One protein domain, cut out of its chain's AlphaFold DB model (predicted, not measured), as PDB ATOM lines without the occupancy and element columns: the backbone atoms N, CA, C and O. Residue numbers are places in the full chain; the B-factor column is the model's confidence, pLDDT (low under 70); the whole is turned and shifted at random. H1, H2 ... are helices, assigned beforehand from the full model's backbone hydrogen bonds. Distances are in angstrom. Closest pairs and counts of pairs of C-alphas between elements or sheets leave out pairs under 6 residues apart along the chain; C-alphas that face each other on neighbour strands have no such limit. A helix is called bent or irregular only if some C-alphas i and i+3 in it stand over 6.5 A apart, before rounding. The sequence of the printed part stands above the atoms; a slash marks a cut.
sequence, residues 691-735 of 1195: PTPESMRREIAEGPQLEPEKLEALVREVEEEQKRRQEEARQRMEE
ATOM      1  N   PRO A 691      13.113 -15.085  50.046       47.38
ATOM      2  CA  PRO A 691      13.209 -15.684  48.717       47.38
ATOM      3  C   PRO A 691      14.201 -16.850  48.755       47.38
ATOM      4  O   PRO A 691      15.382 -16.672  49.061       47.38
ATOM      5  N   THR A 692      13.730 -18.060  48.449       57.00
ATOM      6  CA  THR A 692      14.592 -19.248  48.435       57.00
ATOM      7  C   THR A 692      15.666 -19.120  47.346       57.00
ATOM      8  O   THR A 692      15.419 -18.460  46.327       57.00
ATOM      9  N   PRO A 693      16.831 -19.787  47.482       51.88
ATOM     10  CA  PRO A 693      17.868 -19.782  46.447       51.88
ATOM     11  C   PRO A 693      17.366 -20.216  45.059       51.88
ATOM     12  O   PRO A 693      17.901 -19.772  44.047       51.88
ATOM     13  N   GLU A 694      16.309 -21.031  44.987       50.66
ATOM     14  CA  GLU A 694      15.659 -21.400  43.724       50.66
ATOM     15  C   GLU A 694      14.889 -20.248  43.061       50.66
ATOM     16  O   GLU A 694      14.866 -20.172  41.833       50.66
ATOM     17  N   SER A 695      14.279 -19.340  43.833       52.97
ATOM     18  CA  SER A 695      13.556 -18.189  43.271       52.97
ATOM     19  C   SER A 695      14.514 -17.200  42.600       52.97
ATOM     20  O   SER A 695      14.319 -16.872  41.433       52.97
ATOM     21  N   MET A 696      15.624 -16.855  43.266       51.59
ATOM     22  CA  MET A 696      16.693 -16.038  42.676       51.59
ATOM     23  C   MET A 696      17.322 -16.721  41.451       51.59
ATOM     24  O   MET A 696      17.581 -16.060  40.448       51.59
ATOM     25  N   ARG A 697      17.508 -18.050  41.471       62.34
ATOM     26  CA  ARG A 697      18.003 -18.795  40.297       62.34
ATOM     27  C   ARG A 697      17.040 -18.742  39.102       62.34
ATOM     28  O   ARG A 697      17.525 -18.750  37.976       62.34
ATOM     29  N   ARG A 698      15.717 -18.646  39.305       59.56
ATOM     30  CA  ARG A 698      14.746 -18.422  38.211       59.56
ATOM     31  C   ARG A 698      14.754 -16.976  37.719       59.56
ATOM     32  O   ARG A 698      14.886 -16.756  36.524       59.56
ATOM     33  N   GLU A 699      14.686 -16.012  38.632       55.03
ATOM     34  CA  GLU A 699      14.630 -14.581  38.300       55.03
ATOM     35  C   GLU A 699      15.887 -14.106  37.542       55.03
ATOM     36  O   GLU A 699      15.797 -13.279  36.638       55.03
ATOM     37  N   ILE A 700      17.057 -14.696  37.825       56.31
ATOM     38  CA  ILE A 700      18.295 -14.430  37.072       56.31
ATOM     39  C   ILE A 700      18.355 -15.220  35.747       56.31
ATOM     40  O   ILE A 700      18.934 -14.730  34.777       56.31
ATOM     41  N   ALA A 701      17.737 -16.404  35.654       53.97
ATOM     42  CA  ALA A 701      17.692 -17.199  34.417       53.97
ATOM     43  C   ALA A 701      16.799 -16.590  33.317       53.97
ATOM     44  O   ALA A 701      16.972 -16.919  32.143       53.97
ATOM     45  N   GLU A 702      15.883 -15.687  33.675       60.72
ATOM     46  CA  GLU A 702      15.090 -14.883  32.731       60.72
ATOM     47  C   GLU A 702      15.816 -13.586  32.294       60.72
ATOM     48  O   GLU A 702      15.332 -12.846  31.433       60.72
ATOM     49  N   GLY A 703      17.009 -13.323  32.843       60.72
ATOM     50  CA  GLY A 703      17.886 -12.215  32.464       60.72
ATOM     51  C   GLY A 703      18.725 -12.462  31.193       60.72
ATOM     52  O   GLY A 703      18.731 -13.554  30.622       60.72
ATOM     53  N   PRO A 704      19.477 -11.447  30.720       47.78
ATOM     54  CA  PRO A 704      20.377 -11.599  29.577       47.78
ATOM     55  C   PRO A 704      21.500 -12.599  29.892       47.78
ATOM     56  O   PRO A 704      22.120 -12.522  30.950       47.78
ATOM     57  N   GLN A 705      21.776 -13.507  28.948       46.28
ATOM     58  CA  GLN A 705      22.666 -14.663  29.128       46.28
ATOM     59  C   GLN A 705      24.046 -14.299  29.707       46.28
ATOM     60  O   GLN A 705      24.947 -13.848  28.997       46.28
ATOM     61  N   LEU A 706      24.211 -14.562  31.003       60.56
ATOM     62  CA  LEU A 706      25.502 -14.707  31.664       60.56
ATOM     63  C   LEU A 706      25.995 -16.144  31.468       60.56
ATOM     64  O   LEU A 706      25.217 -17.090  31.578       60.56
ATOM     65  N   GLU A 707      27.294 -16.306  31.213       83.69
ATOM     66  CA  GLU A 707      27.936 -17.626  31.195       83.69
ATOM     67  C   GLU A 707      27.688 -18.348  32.534       83.69
ATOM     68  O   GLU A 707      27.851 -17.715  33.585       83.69
ATOM     69  N   PRO A 708      27.330 -19.646  32.543       76.38
ATOM     70  CA  PRO A 708      26.907 -20.343  33.761       76.38
ATOM     71  C   PRO A 708      27.981 -20.335  34.859       76.38
ATOM     72  O   PRO A 708      27.655 -20.168  36.028       76.38
ATOM     73  N   GLU A 709      29.265 -20.387  34.492       80.44
ATOM     74  CA  GLU A 709      30.393 -20.272  35.429       80.44
ATOM     75  C   GLU A 709      30.415 -18.921  36.172       80.44
ATOM     76  O   GLU A 709      30.754 -18.853  37.353       80.44
ATOM     77  N   LYS A 710      30.015 -17.830  35.502       79.25
ATOM     78  CA  LYS A 710      29.919 -16.491  36.109       79.25
ATOM     79  C   LYS A 710      28.675 -16.351  36.977       79.25
ATOM     80  O   LYS A 710      28.718 -15.633  37.973       79.25
ATOM     81  N   LEU A 711      27.592 -17.039  36.619       77.19
ATOM     82  CA  LEU A 711      26.392 -17.125  37.446       77.19
ATOM     83  C   LEU A 711      26.676 -17.897  38.745       77.19
ATOM     84  O   LEU A 711      26.326 -17.414  39.816       77.19
ATOM     85  N   GLU A 712      27.362 -19.040  38.678       85.00
ATOM     86  CA  GLU A 712      27.761 -19.796  39.876       85.00
ATOM     87  C   GLU A 712      28.746 -19.023  40.764       85.00
ATOM     88  O   GLU A 712      28.624 -19.073  41.989       85.00
ATOM     89  N   ALA A 713      29.678 -18.263  40.174       88.81
ATOM     90  CA  ALA A 713      30.567 -17.378  40.927       88.81
ATOM     91  C   ALA A 713      29.792 -16.287  41.691       88.81
ATOM     92  O   ALA A 713      29.971 -16.155  42.900       88.81
ATOM     93  N   LEU A 714      28.880 -15.572  41.017       81.94
ATOM     94  CA  LEU A 714      28.027 -14.546  41.637       81.94
ATOM     95  C   LEU A 714      27.102 -15.119  42.719       81.94
ATOM     96  O   LEU A 714      26.914 -14.497  43.761       81.94
ATOM     97  N   VAL A 715      26.532 -16.307  42.498       88.44
ATOM     98  CA  VAL A 715      25.692 -16.978  43.502       88.44
ATOM     99  C   VAL A 715      26.518 -17.357  44.735       88.44
ATOM    100  O   VAL A 715      26.075 -17.079  45.846       88.44
ATOM    101  N   ARG A 716      27.734 -17.899  44.568       92.25
ATOM    102  CA  ARG A 716      28.630 -18.208  45.697       92.25
ATOM    103  C   ARG A 716      29.067 -16.947  46.453       92.25
ATOM    104  O   ARG A 716      29.051 -16.955  47.678       92.25
ATOM    105  N   GLU A 717      29.397 -15.862  45.751       93.62
ATOM    106  CA  GLU A 717      29.755 -14.571  46.364       93.62
ATOM    107  C   GLU A 717      28.594 -13.994  47.198       93.62
ATOM    108  O   GLU A 717      28.794 -13.536  48.324       93.62
ATOM    109  N   VAL A 718      27.354 -14.087  46.699       88.19
ATOM    110  CA  VAL A 718      26.149 -13.672  47.439       88.19
ATOM    111  C   VAL A 718      25.852 -14.595  48.626       88.19
ATOM    112  O   VAL A 718      25.482 -14.099  49.690       88.19
ATOM    113  N   GLU A 719      26.027 -15.914  48.489       91.38
ATOM    114  CA  GLU A 719      25.873 -16.878  49.590       91.38
ATOM    115  C   GLU A 719      26.919 -16.632  50.706       91.38
ATOM    116  O   GLU A 719      26.574 -16.649  51.892       91.38
ATOM    117  N   GLU A 720      28.171 -16.316  50.356       94.06
ATOM    118  CA  GLU A 720      29.233 -15.972  51.314       94.06
ATOM    119  C   GLU A 720      29.001 -14.609  51.996       94.06
ATOM    120  O   GLU A 720      29.129 -14.511  53.219       94.06
ATOM    121  N   GLU A 721      28.571 -13.577  51.263       89.50
ATOM    122  CA  GLU A 721      28.241 -12.262  51.834       89.50
ATOM    123  C   GLU A 721      26.989 -12.307  52.733       89.50
ATOM    124  O   GLU A 721      26.951 -11.651  53.778       89.50
ATOM    125  N   GLN A 722      25.971 -13.108  52.390       87.31
ATOM    126  CA  GLN A 722      24.830 -13.345  53.283       87.31
ATOM    127  C   GLN A 722      25.270 -14.040  54.575       87.31
ATOM    128  O   GLN A 722      24.888 -13.605  55.664       87.31
ATOM    129  N   LYS A 723      26.115 -15.072  54.473       93.44
ATOM    130  CA  LYS A 723      26.666 -15.785  55.631       93.44
ATOM    131  C   LYS A 723      27.510 -14.865  56.520       93.44
ATOM    132  O   LYS A 723      27.358 -14.904  57.740       93.44
ATOM    133  N   ARG A 724      28.336 -13.993  55.928       94.81
ATOM    134  CA  ARG A 724      29.113 -12.981  56.661       94.81
ATOM    135  C   ARG A 724      28.203 -12.037  57.448       94.81
ATOM    136  O   ARG A 724      28.421 -11.842  58.639       94.81
ATOM    137  N   ARG A 725      27.138 -11.518  56.829       89.38
ATOM    138  CA  ARG A 725      26.173 -10.622  57.495       89.38
ATOM    139  C   ARG A 725      25.354 -11.307  58.589       89.38
ATOM    140  O   ARG A 725      25.028 -10.657  59.579       89.38
ATOM    141  N   GLN A 726      25.029 -12.593  58.442       90.44
ATOM    142  CA  GLN A 726      24.386 -13.367  59.511       90.44
ATOM    143  C   GLN A 726      25.310 -13.524  60.726       90.44
ATOM    144  O   GLN A 726      24.862 -13.334  61.855       90.44
ATOM    145  N   GLU A 727      26.599 -13.801  60.510       94.88
ATOM    146  CA  GLU A 727      27.568 -13.929  61.603       94.88
ATOM    147  C   GLU A 727      27.896 -12.564  62.247       94.88
ATOM    148  O   GLU A 727      27.930 -12.469  63.470       94.88
ATOM    149  N   GLU A 728      28.008 -11.476  61.473       94.25
ATOM    150  CA  GLU A 728      28.127 -10.105  62.007       94.25
ATOM    151  C   GLU A 728      26.898  -9.698  62.846       94.25
ATOM    152  O   GLU A 728      27.037  -9.094  63.913       94.25
ATOM    153  N   ALA A 729      25.682 -10.046  62.405       90.56
ATOM    154  CA  ALA A 729      24.455  -9.786  63.162       90.56
ATOM    155  C   ALA A 729      24.384 -10.616  64.455       90.56
ATOM    156  O   ALA A 729      23.978 -10.104  65.500       90.56
ATOM    157  N   ARG A 730      24.825 -11.880  64.407       94.06
ATOM    158  CA  ARG A 730      24.949 -12.751  65.579       94.06
ATOM    159  C   ARG A 730      25.942 -12.184  66.594       94.06
ATOM    160  O   ARG A 730      25.587 -12.065  67.763       94.06
ATOM    161  N   GLN A 731      27.139 -11.796  66.152       96.19
ATOM    162  CA  GLN A 731      28.172 -11.217  67.015       96.19
ATOM    163  C   GLN A 731      27.672  -9.951  67.718       96.19
ATOM    164  O   GLN A 731      27.863  -9.820  68.921       96.19
ATOM    165  N   ARG A 732      26.931  -9.077  67.021       94.31
ATOM    166  CA  ARG A 732      26.297  -7.897  67.639       94.31
ATOM    167  C   ARG A 732      25.249  -8.249  68.697       94.31
ATOM    168  O   ARG A 732      25.195  -7.580  69.722       94.31
ATOM    169  N   MET A 733      24.428  -9.282  68.487       92.44
ATOM    170  CA  MET A 733      23.480  -9.728  69.522       92.44
ATOM    171  C   MET A 733      24.185 -10.366  70.726       92.44
ATOM    172  O   MET A 733      23.727 -10.203  71.854       92.44
ATOM    173  N   GLU A 734      25.299 -11.066  70.508       96.12
ATOM    174  CA  GLU A 734      26.113 -11.657  71.575       96.12
ATOM    175  C   GLU A 734      26.861 -10.572  72.377       96.12
ATOM    176  O   GLU A 734      26.864 -10.596  73.607       96.12
ATOM    177  N   GLU A 735      27.397  -9.551  71.704       96.38
ATOM    178  CA  GLU A 735      27.976  -8.353  72.321       96.38
ATOM    179  C   GLU A 735      26.928  -7.552  73.114       96.38
ATOM    180  O   GLU A 735      27.168  -7.209  74.273       96.38
TER     181      GLU A 735
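What this domain is: This is residues 691 to 735 of the 1195 residues of an uncharacterized protein of Vitrella brassicaformis (strain CCMP3155) (UniProt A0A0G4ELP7). A short helix, H1, and a much longer one, H2, make a hook: the chain turns at the loop of residues 702 to 707 and H2 folds back past H1, with a gap between the two. H2 makes the long axis, and its residues 720 to 735 stick out well beyond H1 as a single bare helix. The printed part has 45 residues with two named helices, H1 then H2, and no named strand; its class is all helix. It is only just loose, close to extended, with a radius of gyration of the C-alphas of 13.8 A and spans of 44 by 19 by 12 A.

Where its parts are: H1 holds residues 693 to 701 and measures 12.3 A from first to last C-alpha, beginning with C-alpha 693 at (17.868, -19.782, 46.447). H2 holds residues 708 to 735 and measures 40.4 A, from C-alpha 708 at (26.907, -20.343, 33.761) to C-alpha 735 at (27.976, -8.353, 72.321).

How they stand to each other: H1 and H2 are near each other: no pair of their C-alphas is within 8 A, but 9 pairs are within 10 A. A short link of 6 residues joins them. From first to last C-alpha, z goes from 46.447 to 34.417 in H1 and from 33.761 to 72.321 in H2. Residues 702 to 710, of which 708 to 710 belong to H2, stand free. Every O i to N i+4 pair is within hydrogen-bond range in H1 and H2, and neither helix is bent.

The domain as a whole: The two C-alphas farthest apart, those of Gln 705 and Glu 735, are 44.0 A apart. The printed part has no cut and no long link. The mean pLDDT of the printed part is 77.1; residues 691 to 706 are under 70, and the mean is 55 in H1 and 90 in H2.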